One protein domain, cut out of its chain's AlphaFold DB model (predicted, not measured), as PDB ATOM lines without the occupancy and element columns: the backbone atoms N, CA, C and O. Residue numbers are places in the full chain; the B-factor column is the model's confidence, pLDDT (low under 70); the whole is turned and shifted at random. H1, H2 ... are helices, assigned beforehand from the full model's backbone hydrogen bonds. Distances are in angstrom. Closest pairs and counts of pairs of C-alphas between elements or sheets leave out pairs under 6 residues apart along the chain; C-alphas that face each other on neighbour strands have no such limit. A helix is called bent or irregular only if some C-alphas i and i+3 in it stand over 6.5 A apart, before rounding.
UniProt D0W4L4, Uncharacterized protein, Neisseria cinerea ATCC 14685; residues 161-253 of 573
ATOM      1  N   ASN A 161     -54.109 -23.285  14.614       54.34
ATOM      2  CA  ASN A 161     -53.066 -24.126  14.035       54.34
ATOM      3  C   ASN A 161     -52.268 -23.402  12.949       54.34
ATOM      4  O   ASN A 161     -51.116 -23.727  12.695       54.34
ATOM      5  N   LEU A 162     -52.867 -22.387  12.332       53.22
ATOM      6  CA  LEU A 162     -52.317 -21.627  11.215       53.22
ATOM      7  C   LEU A 162     -51.034 -20.857  11.575       53.22
ATOM      8  O   LEU A 162     -50.050 -20.949  10.850       53.22
ATOM      9  N   GLU A 163     -51.006 -20.142  12.703       54.66
ATOM     10  CA  GLU A 163     -49.811 -19.416  13.178       54.66
ATOM     11  C   GLU A 163     -48.651 -20.362  13.515       54.66
ATOM     12  O   GLU A 163     -47.484 -20.052  13.252       54.66
ATOM     13  N   ARG A 164     -48.980 -21.553  14.030       55.56
ATOM     14  CA  ARG A 164     -48.023 -22.629  14.316       55.56
ATOM     15  C   ARG A 164     -47.485 -23.239  13.019       55.56
ATOM     16  O   ARG A 164     -46.277 -23.374  12.866       55.56
ATOM     17  N   ILE A 165     -48.353 -23.500  12.044       59.72
ATOM     18  CA  ILE A 165     -47.969 -23.958  10.702       59.72
ATOM     19  C   ILE A 165     -47.049 -22.932  10.020       59.72
ATOM     20  O   ILE A 165     -45.997 -23.301   9.510       59.72
ATOM     21  N   PHE A 166     -47.371 -21.635  10.080       58.25
ATOM     22  CA  PHE A 166     -46.506 -20.573   9.552       58.25
ATOM     23  C   PHE A 166     -45.131 -20.540  10.231       58.25
ATOM     24  O   PHE A 166     -44.115 -20.514   9.541       58.25
ATOM     25  N   SER A 167     -45.096 -20.606  11.563       56.56
ATOM     26  CA  SER A 167     -43.843 -20.592  12.329       56.56
ATOM     27  C   SER A 167     -42.978 -21.831  12.066       56.56
ATOM     28  O   SER A 167     -41.756 -21.730  12.036       56.56
ATOM     29  N   ALA A 168     -43.591 -22.997  11.842       56.50
ATOM     30  CA  ALA A 168     -42.888 -24.230  11.488       56.50
ATOM     31  C   ALA A 168     -42.298 -24.195  10.063       56.50
ATOM     32  O   ALA A 168     -41.181 -24.673   9.846       56.50
ATOM     33  N   LEU A 169     -43.036 -23.609   9.109       59.06
ATOM     34  CA  LEU A 169     -42.659 -23.497   7.692       59.06
ATOM     35  C   LEU A 169     -41.608 -22.412   7.409       59.06
ATOM     36  O   LEU A 169     -40.943 -22.476   6.379       59.06
ATOM     37  N   ASP A 170     -41.441 -21.419   8.289       60.59
ATOM     38  CA  ASP A 170     -40.525 -20.283   8.082       60.59
ATOM     39  C   ASP A 170     -39.032 -20.662   8.095       60.59
ATOM     40  O   ASP A 170     -38.193 -19.812   7.800       60.59
ATOM     41  N   GLY A 171     -38.673 -21.909   8.431       54.72
ATOM     42  CA  GLY A 171     -37.315 -22.461   8.289       54.72
ATOM     43  C   GLY A 171     -36.264 -21.900   9.260       54.72
ATOM     44  O   GLY A 171     -35.409 -22.643   9.730       54.72
ATOM     45  N   LYS A 172     -36.361 -20.624   9.651       54.06
ATOM     46  CA  LYS A 172     -35.376 -19.898  10.474       54.06
ATOM     47  C   LYS A 172     -35.424 -20.224  11.959       54.06
ATOM     48  O   LYS A 172     -34.401 -20.177  12.631       54.06
ATOM     49  N   SER A 173     -36.603 -20.543  12.475       62.19
ATOM     50  CA  SER A 173     -36.814 -20.837  13.891       62.19
ATOM     51  C   SER A 173     -37.713 -22.053  14.017       62.19
ATOM     52  O   SER A 173     -38.710 -22.175  13.314       62.19
ATOM     53  N   ALA A 174     -37.329 -22.980  14.887       69.81
ATOM     54  CA  ALA A 174     -38.169 -24.113  15.227       69.81
ATOM     55  C   ALA A 174     -39.466 -23.634  15.900       69.81
ATOM     56  O   ALA A 174     -39.484 -22.564  16.522       69.81
ATOM     57  N   LEU A 175     -40.531 -24.442  15.839       79.00
ATOM     58  CA  LEU A 175     -41.700 -24.216  16.692       79.00
ATOM     59  C   LEU A 175     -41.251 -24.095  18.145       79.00
ATOM     60  O   LEU A 175     -40.365 -24.836  18.579       79.00
ATOM     61  N   LYS A 176     -41.880 -23.200  18.909       83.12
ATOM     62  CA  LYS A 176     -41.676 -23.181  20.359       83.12
ATOM     63  C   LYS A 176     -42.117 -24.531  20.932       83.12
ATOM     64  O   LYS A 176     -43.117 -25.071  20.462       83.12
ATOM     65  N   PRO A 177     -41.434 -25.068  21.958       87.75
ATOM     66  CA  PRO A 177     -41.740 -26.407  22.454       87.75
ATOM     67  C   PRO A 177     -43.201 -26.605  22.879       87.75
ATOM     68  O   PRO A 177     -43.781 -27.639  22.574       87.75
ATOM     69  N   HIS A 178     -43.827 -25.594  23.492       84.31
ATOM     70  CA  HIS A 178     -45.253 -25.644  23.829       84.31
ATOM     71  C   HIS A 178     -46.151 -25.803  22.590       84.31
ATOM     72  O   HIS A 178     -47.009 -26.679  22.567       84.31
ATOM     73  N   ASP A 179     -45.932 -24.992  21.552       80.75
ATOM     74  CA  ASP A 179     -46.727 -25.038  20.321       80.75
ATOM     75  C   ASP A 179     -46.504 -26.335  19.539       80.75
ATOM     76  O   ASP A 179     -47.443 -26.874  18.956       80.75
ATOM     77  N   TRP A 180     -45.272 -26.852  19.555       88.38
ATOM     78  CA  TRP A 180     -44.953 -28.165  19.004       88.38
ATOM     79  C   TRP A 180     -45.704 -29.285  19.733       88.38
ATOM     80  O   TRP A 180     -46.249 -30.161  19.071       88.38
ATOM     81  N   PHE A 181     -45.777 -29.248  21.068       87.50
ATOM     82  CA  PHE A 181     -46.464 -30.275  21.857       87.50
ATOM     83  C   PHE A 181     -47.959 -30.346  21.505       87.50
ATOM     84  O   PHE A 181     -48.485 -31.429  21.256       87.50
ATOM     85  N   GLU A 182     -48.623 -29.189  21.405       83.88
ATOM     86  CA  GLU A 182     -50.026 -29.097  20.973       83.88
ATOM     87  C   GLU A 182     -50.215 -29.597  19.530       83.88
ATOM     88  O   GLU A 182     -51.135 -30.362  19.243       83.88
ATOM     89  N   ALA A 183     -49.318 -29.204  18.619       82.44
ATOM     90  CA  ALA A 183     -49.368 -29.605  17.213       82.44
ATOM     91  C   ALA A 183     -49.162 -31.115  17.024       82.44
ATOM     92  O   ALA A 183     -49.925 -31.752  16.298       82.44
ATOM     93  N   ALA A 184     -48.166 -31.696  17.697       87.12
ATOM     94  CA  ALA A 184     -47.898 -33.130  17.676       87.12
ATOM     95  C   ALA A 184     -49.067 -33.923  18.279       87.12
ATOM     96  O   ALA A 184     -49.463 -34.949  17.734       87.12
ATOM     97  N   GLY A 185     -49.681 -33.412  19.349       84.56
ATOM     98  CA  GLY A 185     -50.850 -34.033  19.960       84.56
ATOM     99  C   GLY A 185     -52.101 -34.063  19.075       84.56
ATOM    100  O   GLY A 185     -52.898 -35.001  19.156       84.56
ATOM    101  N   ALA A 186     -52.263 -33.069  18.200       82.62
ATOM    102  CA  ALA A 186     -53.393 -32.983  17.278       82.62
ATOM    103  C   ALA A 186     -53.293 -33.952  16.082       82.62
ATOM    104  O   ALA A 186     -54.303 -34.195  15.421       82.62
ATOM    105  N   LEU A 187     -52.117 -34.540  15.815       82.94
ATOM    106  CA  LEU A 187     -51.881 -35.369  14.626       82.94
ATOM    107  C   LEU A 187     -52.825 -36.570  14.531       82.94
ATOM    108  O   LEU A 187     -53.275 -36.889  13.436       82.94
ATOM    109  N   SER A 188     -53.197 -37.195  15.648       79.94
ATOM    110  CA  SER A 188     -54.119 -38.344  15.659       79.94
ATOM    111  C   SER A 188     -55.486 -38.057  15.007       79.94
ATOM    112  O   SER A 188     -56.098 -38.959  14.435       79.94
ATOM    113  N   GLY A 189     -55.950 -36.800  15.039       76.50
ATOM    114  CA  GLY A 189     -57.202 -36.356  14.420       76.50
ATOM    115  C   GLY A 189     -57.070 -35.895  12.964       76.50
ATOM    116  O   GLY A 189     -58.078 -35.584  12.327       76.50
ATOM    117  N   GLU A 190     -55.851 -35.842  12.428       74.56
ATOM    118  CA  GLU A 190     -55.567 -35.286  11.108       74.56
ATOM    119  C   GLU A 190     -55.568 -36.357   9.995       74.56
ATOM    120  O   GLU A 190     -54.982 -37.433  10.172       74.56
ATOM    121  N   PRO A 191     -56.156 -36.075   8.814       72.62
ATOM    122  CA  PRO A 191     -55.974 -36.868   7.596       72.62
ATOM    123  C   PRO A 191     -54.497 -37.001   7.207       72.62
ATOM    124  O   PRO A 191     -53.719 -36.090   7.465       72.62
ATOM    125  N   GLU A 192     -54.129 -38.100   6.542       67.88
ATOM    126  CA  GLU A 192     -52.741 -38.443   6.169       67.88
ATOM    127  C   GLU A 192     -52.000 -37.324   5.417       67.88
ATOM    128  O   GLU A 192     -50.852 -37.033   5.734       67.88
ATOM    129  N   HIS A 193     -52.686 -36.631   4.507       71.19
ATOM    130  CA  HIS A 193     -52.126 -35.539   3.700       71.19
ATOM    131  C   HIS A 193     -52.613 -34.155   4.148       71.19
ATOM    132  O   HIS A 193     -52.802 -33.251   3.330       71.19
ATOM    133  N   SER A 194     -52.912 -33.984   5.438       72.81
ATOM    134  CA  SER A 194     -53.279 -32.668   5.955       72.81
ATOM    135  C   SER A 194     -52.072 -31.738   6.034       72.81
ATOM    136  O   SER A 194     -50.926 -32.167   6.180       72.81
ATOM    137  N   LEU A 195     -52.342 -30.433   6.008       73.06
ATOM    138  CA  LEU A 195     -51.294 -29.424   6.099       73.06
ATOM    139  C   LEU A 195     -50.461 -29.561   7.382       73.06
ATOM    140  O   LEU A 195     -49.245 -29.363   7.359       73.06
ATOM    141  N   LEU A 196     -51.109 -29.901   8.500       76.88
ATOM    142  CA  LEU A 196     -50.428 -30.078   9.777       76.88
ATOM    143  C   LEU A 196     -49.482 -31.283   9.740       76.88
ATOM    144  O   LEU A 196     -48.343 -31.148  10.181       76.88
ATOM    145  N   ARG A 197     -49.911 -32.423   9.178       78.94
ATOM    146  CA  ARG A 197     -49.055 -33.615   9.050       78.94
ATOM    147  C   ARG A 197     -47.822 -33.343   8.202       78.94
ATOM    148  O   ARG A 197     -46.717 -33.604   8.665       78.94
ATOM    149  N   GLU A 198     -48.003 -32.742   7.030       77.25
ATOM    150  CA  GLU A 198     -46.900 -32.387   6.126       77.25
ATOM    151  C   GLU A 198     -45.907 -31.429   6.800       77.25
ATOM    152  O   GLU A 198     -44.692 -31.628   6.774       77.25
ATOM    153  N   THR A 199     -46.420 -30.409   7.490       77.00
ATOM    154  CA  THR A 199     -45.580 -29.433   8.196       77.00
ATOM    155  C   THR A 199     -44.810 -30.078   9.354       77.00
ATOM    156  O   THR A 199     -43.621 -29.812   9.549       77.00
ATOM    157  N   MET A 200     -45.462 -30.957  10.118       84.75
ATOM    158  CA  MET A 200     -44.832 -31.686  11.220       84.75
ATOM    159  C   MET A 200     -43.832 -32.732  10.724       84.75
ATOM    160  O   MET A 200     -42.833 -32.969  11.397       84.75
ATOM    161  N   GLN A 201     -44.042 -33.325   9.548       85.12
ATOM    162  CA  GLN A 201     -43.054 -34.186   8.901       85.12
ATOM    163  C   GLN A 201     -41.810 -33.390   8.502       85.12
ATOM    164  O   GLN A 201     -40.701 -33.788   8.844       85.12
ATOM    165  N   GLN A 202     -41.973 -32.228   7.861       79.88
ATOM    166  CA  GLN A 202     -40.845 -31.361   7.499       79.88
ATOM    167  C   GLN A 202     -40.052 -30.899   8.731       79.88
ATOM    168  O   GLN A 202     -38.822 -30.932   8.727       79.88
ATOM    169  N   LEU A 203     -40.740 -30.510   9.812       84.69
ATOM    170  CA  LEU A 203     -40.095 -30.192  11.089       84.69
ATOM    171  C   LEU A 203     -39.348 -31.406  11.668       84.69
ATOM    172  O   LEU A 203     -38.253 -31.257  12.204       84.69
ATOM    173  N   GLY A 204     -39.915 -32.602  11.532       88.69
ATOM    174  CA  GLY A 204     -39.290 -33.852  11.951       88.69
ATOM    175  C   GLY A 204     -38.015 -34.177  11.169       88.69
ATOM    176  O   GLY A 204     -36.986 -34.499  11.759       88.69
ATOM    177  N   GLU A 205     -38.026 -34.020   9.846       86.38
ATOM    178  CA  GLU A 205     -36.821 -34.206   9.027       86.38
ATOM    179  C   GLU A 205     -35.725 -33.189   9.385       86.38
ATOM    180  O   GLU A 205     -34.543 -33.534   9.419       86.38
ATOM    181  N   ARG A 206     -36.100 -31.958   9.759       83.69
ATOM    182  CA  ARG A 206     -35.149 -30.979  10.311       83.69
ATOM    183  C   ARG A 206     -34.560 -31.429  11.646       83.69
ATOM    184  O   ARG A 206     -33.357 -31.299  11.836       83.69
ATOM    185  N   CYS A 207     -35.360 -31.994  12.553       88.69
ATOM    186  CA  CYS A 207     -34.861 -32.531  13.824       88.69
ATOM    187  C   CYS A 207     -33.743 -33.563  13.627       88.69
ATOM    188  O   CYS A 207     -32.813 -33.593  14.429       88.69
ATOM    189  N   ARG A 208     -33.783 -34.368  12.556       88.19
ATOM    190  CA  ARG A 208     -32.734 -35.361  12.267       88.19
ATOM    191  C   ARG A 208     -31.371 -34.736  11.960       88.19
ATOM    192  O   ARG A 208     -30.354 -35.359  12.255       88.19
ATOM    193  N   THR A 209     -31.348 -33.538  11.377       84.56
ATOM    194  CA  THR A 209     -30.117 -32.814  11.011       84.56
ATOM    195  C   THR A 209     -29.745 -31.705  12.000       84.56
ATOM    196  O   THR A 209     -28.595 -31.274  12.008       84.56
ATOM    197  N   GLN A 210     -30.681 -31.278  12.855       87.12
ATOM    198  CA  GLN A 210     -30.529 -30.232  13.878       87.12
ATOM    199  C   GLN A 210     -30.934 -30.774  15.267       87.12
ATOM    200  O   GLN A 210     -32.066 -30.553  15.724       87.12
ATOM    201  N   PRO A 211     -30.043 -31.523  15.953       87.69
ATOM    202  CA  PRO A 211     -30.364 -32.228  17.197       87.69
ATOM    203  C   PRO A 211     -30.848 -31.326  18.341       87.69
ATOM    204  O   PRO A 211     -31.595 -31.780  19.209       87.69
ATOM    205  N   GLU A 212     -30.445 -30.058  18.362       88.81
ATOM    206  CA  GLU A 212     -30.835 -29.061  19.359       88.81
ATOM    207  C   GLU A 212     -32.342 -28.779  19.358       88.81
ATOM    208  O   GLU A 212     -32.941 -28.620  20.424       88.81
ATOM    209  N   ILE A 213     -32.983 -28.792  18.185       88.50
ATOM    210  CA  ILE A 213     -34.435 -28.612  18.065       88.50
ATOM    211  C   ILE A 213     -35.149 -29.787  18.728       88.50
ATOM    212  O   ILE A 213     -36.022 -29.599  19.579       88.50
ATOM    213  N   TRP A 214     -34.723 -31.004  18.385       92.25
ATOM    214  CA  TRP A 214     -35.268 -32.228  18.956       92.25
ATOM    215  C   TRP A 214     -35.092 -32.272  20.481       92.25
ATOM    216  O   TRP A 214     -36.016 -32.640  21.207       92.25
ATOM    217  N   GLN A 215     -33.933 -31.838  20.991       90.38
ATOM    218  CA  GLN A 215     -33.666 -31.777  22.431       90.38
ATOM    219  C   GLN A 215     -34.589 -30.793  23.161       90.38
ATOM    220  O   GLN A 215     -35.072 -31.115  24.247       90.38
ATOM    221  N   ASN A 216     -34.898 -29.636  22.572       91.12
ATOM    222  CA  ASN A 216     -35.847 -28.685  23.160       91.12
ATOM    223  C   ASN A 216     -37.261 -29.284  23.282       91.12
ATOM    224  O   ASN A 216     -37.946 -29.076  24.283       91.12
ATOM    225  N   TYR A 217     -37.684 -30.077  22.296       92.38
ATOM    226  CA  TYR A 217     -38.963 -30.796  22.330       92.38
ATOM    227  C   TYR A 217     -38.979 -31.917  23.364       92.38
ATOM    228  O   TYR A 217     -39.925 -32.033  24.145       92.38
ATOM    229  N   LEU A 218     -37.890 -32.682  23.462       92.00
ATOM    230  CA  LEU A 218     -37.729 -33.675  24.519       92.00
ATOM    231  C   LEU A 218     -37.792 -33.040  25.920       92.00
ATOM    232  O   LEU A 218     -38.385 -33.617  26.836       92.00
ATOM    233  N   GLN A 219     -37.190 -31.863  26.111       89.88
ATOM    234  CA  GLN A 219     -37.246 -31.135  27.381       89.88
ATOM    235  C   GLN A 219     -38.671 -30.711  27.746       89.88
ATOM    236  O   GLN A 219     -39.057 -30.860  28.905       89.88
ATOM    237  N   GLU A 220     -39.474 -30.262  26.781       92.12
ATOM    238  CA  GLU A 220     -40.881 -29.931  27.031       92.12
ATOM    239  C   GLU A 220     -41.694 -31.162  27.431       92.12
ATOM    240  O   GLU A 220     -42.443 -31.103  28.407       92.12
ATOM    241  N   VAL A 221     -41.489 -32.308  26.771       89.12
ATOM    242  CA  VAL A 221     -42.123 -33.569  27.190       89.12
ATOM    243  C   VAL A 221     -41.734 -33.919  28.628       89.12
ATOM    244  O   VAL A 221     -42.599 -34.227  29.446       89.12
ATOM    245  N   ARG A 222     -40.443 -33.828  28.979       85.69
ATOM    246  CA  ARG A 222     -39.972 -34.072  30.354       85.69
ATOM    247  C   ARG A 222     -40.633 -33.126  31.361       85.69
ATOM    248  O   ARG A 222     -41.054 -33.579  32.423       85.69
ATOM    249  N   ARG A 223     -40.754 -31.839  31.026       86.31
ATOM    250  CA  ARG A 223     -41.406 -30.824  31.866       86.31
ATOM    251  C   ARG A 223     -42.878 -31.167  32.113       86.31
ATOM    252  O   ARG A 223     -43.289 -31.272  33.265       86.31
ATOM    253  N   ARG A 224     -43.638 -31.444  31.049       85.25
ATOM    254  CA  ARG A 224     -45.065 -31.822  31.093       85.25
ATOM    255  C   ARG A 224     -45.310 -33.090  31.909       85.25
ATOM    256  O   ARG A 224     -46.243 -33.148  32.705       85.25
ATOM    257  N   LEU A 225     -44.441 -34.092  31.761       80.44
ATOM    258  CA  LEU A 225     -44.507 -35.326  32.547       80.44
ATOM    259  C   LEU A 225     -44.291 -35.074  34.042       80.44
ATOM    260  O   LEU A 225     -45.007 -35.651  34.861       80.44
ATOM    261  N   ASN A 226     -43.334 -34.213  34.397       77.31
ATOM    262  CA  ASN A 226     -43.065 -33.849  35.788       77.31
ATOM    263  C   ASN A 226     -44.229 -33.059  36.407       77.31
ATOM    264  O   ASN A 226     -44.588 -33.296  37.559       77.31
ATOM    265  N   GLU A 227     -44.848 -32.166  35.634       81.00
ATOM    266  CA  GLU A 227     -46.005 -31.363  36.055       81.00
ATOM    267  C   GLU A 227     -47.339 -32.126  35.995       81.00
ATOM    268  O   GLU A 227     -48.343 -31.649  36.519       81.00
ATOM    269  N   LYS A 228     -47.353 -33.333  35.408       78.50
ATOM    270  CA  LYS A 228     -48.558 -34.137  35.126       78.50
ATOM    271  C   LYS A 228     -49.577 -33.415  34.232       78.50
ATOM    272  O   LYS A 228     -50.773 -33.681  34.316       78.50
ATOM    273  N   ASP A 229     -49.093 -32.538  33.360       80.56
ATOM    274  CA  ASP A 229     -49.898 -31.738  32.438       80.56
ATOM    275  C   ASP A 229     -49.908 -32.376  31.041       80.56
ATOM    276  O   ASP A 229     -49.220 -31.926  30.122       80.56
ATOM    277  N   TYR A 230     -50.600 -33.514  30.910       78.06
ATOM    278  CA  TYR A 230     -50.746 -34.238  29.643       78.06
ATOM    279  C   TYR A 230     -51.951 -35.189  29.651       78.06
ATOM    280  O   TYR A 230     -52.392 -35.666  30.699       78.06
ATOM    281  N   GLN A 231     -52.446 -35.533  28.458       74.81
ATOM    282  CA  GLN A 231     -53.392 -36.633  28.254       74.81
ATOM    283  C   GLN A 231     -52.650 -37.882  27.767       74.81
ATOM    284  O   GLN A 231     -51.783 -37.799  26.898       74.81
ATOM    285  N   ALA A 232     -52.989 -39.054  28.312       70.00
ATOM    286  CA  ALA A 232     -52.269 -40.298  28.019       70.00
ATOM    287  C   ALA A 232     -52.331 -40.706  26.534       70.00
ATOM    288  O   ALA A 232     -51.327 -41.162  25.999       70.00
ATOM    289  N   GLN A 233     -53.479 -40.511  25.873       69.50
ATOM    290  CA  GLN A 233     -53.656 -40.812  24.443       69.50
ATOM    291  C   GLN A 233     -52.783 -39.911  23.560       69.50
ATOM    292  O   GLN A 233     -52.157 -40.376  22.619       69.50
ATOM    293  N   THR A 234     -52.694 -38.628  23.904       79.00
ATOM    294  CA  THR A 234     -51.902 -37.631  23.176       79.00
ATOM    295  C   THR A 234     -50.398 -37.843  23.358       79.00
ATOM    296  O   THR A 234     -49.623 -37.625  22.433       79.00
ATOM    297  N   LEU A 235     -49.974 -38.290  24.545       81.25
ATOM    298  CA  LEU A 235     -48.565 -38.549  24.841       81.25
ATOM    299  C   LEU A 235     -47.974 -39.650  23.948       81.25
ATOM    300  O   LEU A 235     -46.797 -39.570  23.603       81.25
ATOM    301  N   ASP A 236     -48.779 -40.645  23.576       79.56
ATOM    302  CA  ASP A 236     -48.367 -41.730  22.682       79.56
ATOM    303  C   ASP A 236     -47.970 -41.186  21.301       79.56
ATOM    304  O   ASP A 236     -46.844 -41.384  20.846       79.56
ATOM    305  N   GLU A 237     -48.841 -40.374  20.698       83.69
ATOM    306  CA  GLU A 237     -48.591 -39.717  19.409       83.69
ATOM    307  C   GLU A 237     -47.328 -38.837  19.455       83.69
ATOM    308  O   GLU A 237     -46.477 -38.886  18.565       83.69
ATOM    309  N   ILE A 238     -47.155 -38.072  20.538       89.12
ATOM    310  CA  ILE A 238     -46.012 -37.168  20.724       89.12
ATOM    311  C   ILE A 238     -44.691 -37.943  20.852       89.12
ATOM    312  O   ILE A 238     -43.684 -37.575  20.238       89.12
ATOM    313  N   LEU A 239     -44.668 -39.014  21.651       88.19
ATOM    314  CA  LEU A 239     -43.476 -39.847  21.831       88.19
ATOM    315  C   LEU A 239     -43.153 -40.642  20.561       88.19
ATOM    316  O   LEU A 239     -41.979 -40.741  20.200       88.19
ATOM    317  N   GLY A 240     -44.173 -41.124  19.846       87.06
ATOM    318  CA  GLY A 240     -44.028 -41.753  18.534       87.06
ATOM    319  C   GLY A 240     -43.409 -40.807  17.504       87.06
ATOM    320  O   GLY A 240     -42.474 -41.190  16.791       87.06
ATOM    321  N   TRP A 241     -43.844 -39.542  17.481       91.12
ATOM    322  CA  TRP A 241     -43.245 -38.509  16.637       91.12
ATOM    323  C   TRP A 241     -41.768 -38.275  16.994       91.12
ATOM    324  O   TRP A 241     -40.904 -38.344  16.117       91.12
ATOM    325  N   LEU A 242     -41.440 -38.076  18.280       91.69
ATOM    326  CA  LEU A 242     -40.047 -37.872  18.715       91.69
ATOM    327  C   LEU A 242     -39.148 -39.058  18.368       91.69
ATOM    328  O   LEU A 242     -38.001 -38.856  17.974       91.69
ATOM    329  N   GLN A 243     -39.652 -40.283  18.518       89.00
ATOM    330  CA  GLN A 243     -38.908 -41.491  18.187       89.00
ATOM    331  C   GLN A 243     -38.640 -41.585  16.677       89.00
ATOM    332  O   GLN A 243     -37.508 -41.859  16.275       89.00
ATOM    333  N   THR A 244     -39.649 -41.306  15.847       90.56
ATOM    334  CA  THR A 244     -39.566 -41.360  14.373       90.56
ATOM    335  C   THR A 244     -38.545 -40.370  13.810       90.56
ATOM    336  O   THR A 244     -37.805 -40.682  12.872       90.56
ATOM    337  N   TYR A 245     -38.480 -39.180  14.404       91.50
ATOM    338  CA  TYR A 245     -37.631 -38.074  13.957       91.50
ATOM    339  C   TYR A 245     -36.419 -37.838  14.863       91.50
ATOM    340  O   TYR A 245     -35.869 -36.737  14.917       91.50
ATOM    341  N   SER A 246     -36.004 -38.875  15.586       90.31
ATOM    342  CA  SER A 246     -34.815 -38.827  16.428       90.31
ATOM    343  C   SER A 246     -33.530 -38.689  15.587       90.31
ATOM    344  O   SER A 246     -33.389 -39.372  14.567       90.31
ATOM    345  N   PRO A 247     -32.587 -37.802  15.966       88.88
ATOM    346  CA  PRO A 247     -31.251 -37.768  15.368       88.88
ATOM    347  C   PRO A 247     -30.522 -39.102  15.571       88.88
ATOM    348  O   PRO A 247     -30.701 -39.741  16.602       88.88
ATOM    349  N   ALA A 248     -29.643 -39.499  14.647       82.88
ATOM    350  CA  ALA A 248     -28.989 -40.818  14.680       82.88
ATOM    351  C   ALA A 248     -28.273 -41.142  16.012       82.88
ATOM    352  O   ALA A 248     -28.291 -42.287  16.467       82.88
ATOM    353  N   GLU A 249     -27.678 -40.133  16.654       78.94
ATOM    354  CA  GLU A 249     -26.965 -40.273  17.932       78.94
ATOM    355  C   GLU A 249     -27.854 -40.048  19.165       78.94
ATOM    356  O   GLU A 249     -27.494 -40.436  20.279       78.94
ATOM    357  N   ASN A 250     -29.043 -39.472  18.987       76.56
ATOM    358  CA  ASN A 250     -29.938 -39.121  20.081       76.56
ATOM    359  C   ASN A 250     -31.121 -40.078  20.085       76.56
ATOM    360  O   ASN A 250     -31.970 -40.031  19.209       76.56
ATOM    361  N   LYS A 251     -31.238 -40.908  21.116       79.19
ATOM    362  CA  LYS A 251     -32.438 -41.721  21.331       79.19
ATOM    363  C   LYS A 251     -33.275 -41.123  22.445       79.19
ATOM    364  O   LYS A 251     -32.766 -40.391  23.300       79.19
ATOM    365  N   LEU A 252     -34.561 -41.474  22.477       84.06
ATOM    366  CA  LEU A 252     -35.360 -41.233  23.671       84.06
ATOM    367  C   LEU A 252     -34.620 -41.819  24.892       84.06
ATOM    368  O   LEU A 252     -34.106 -42.934  24.805       84.06
ATOM    369  N   PRO A 253     -34.541 -41.103  26.021       87.69
ATOM    370  CA  PRO A 253     -33.963 -41.630  27.252       87.69
ATOM    371  C   PRO A 253     -34.630 -42.956  27.649       87.69
ATOM    372  O   PRO A 253     -35.854 -43.052  27.500       87.69
TER     373      PRO A 253
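What this domain is: This is residues 161 to 253 of the 573 residues of an uncharacterized protein of Neisseria cinerea ATCC 14685 (UniProt D0W4L4). The longest helix, H4, meets H3 end to end in a V with its corner at Gln 210, and H2 fills the mouth of the V, in contact with both arms. H1 packs on one side of this V, on H2 and H3; H5 packs on the other side, crossing H2 and running back nearly antiparallel to H4. Residues 189 to 194, of which 189 belongs to H2, stick out. The printed part has 93 residues with five named helices, H1 to H5 in chain order, and no named strand: it is all helix, mostly crossed. It is compact, with a radius of gyration of the C-alphas of 12.3 A and spans of 30 by 29 by 20 A.

Where its parts are: Start with H4, residues 211 to 227: find C-alpha 211 at (-30.364, -32.228, 17.197); from there the helix runs 24.5 A to C-alpha 227 at (-46.005, -31.363, 36.055). Just before it, H3 takes residues 195 to 209 and 22.0 A. Look next at H2, residues 177 to 189, 20.1 A long; it is irregular, but only just, with C-alphas 185 and 188 being 6.9 A apart. H5, residues 232 to 244, covers 18.7 A and ends at C-alpha 244, (-39.566, -41.360, 14.373). H1, residues 161 to 169, covers 12.2 A.

How they stand to each other: At Cys 207 and Trp 214, the closest C-alphas at 5.2 A, H3 and H4 only just touch, with 3 pairs within 8 A, and only at the corner; their steep tilt of 67 degrees is only just short of about perpendicular. H2 touches H4 with residues 177 to 181 alone, about perpendicular at 82 degrees; the closest C-alphas, of Pro 177 and Tyr 217, are 5.2 A apart. H2 touches H5, about perpendicular at 75 degrees, closest at Gly 185 and Thr 234, C-alphas 4.9 A apart. H1 touches H3, closest at the C-alphas of Ile 165 and Thr 199, 6.5 A; their shallow tilt of 33 degrees, the same way, is only just short of steep. H4 and H5 are close but not clearly touching; H1 is apart from both. In H1 and H4 every O i to N i+4 pair is within hydrogen-bond range; check 6 of 9 in H2, 10 of 11 in H3 and 7 of 9 in H5.

The domain as a whole: The C-alphas farthest apart, of His 193 and Asn 226, are 33.4 A apart. The printed part has no cut and no long link. Confidence is under 70 at residues 161 to 174, 192 and 233.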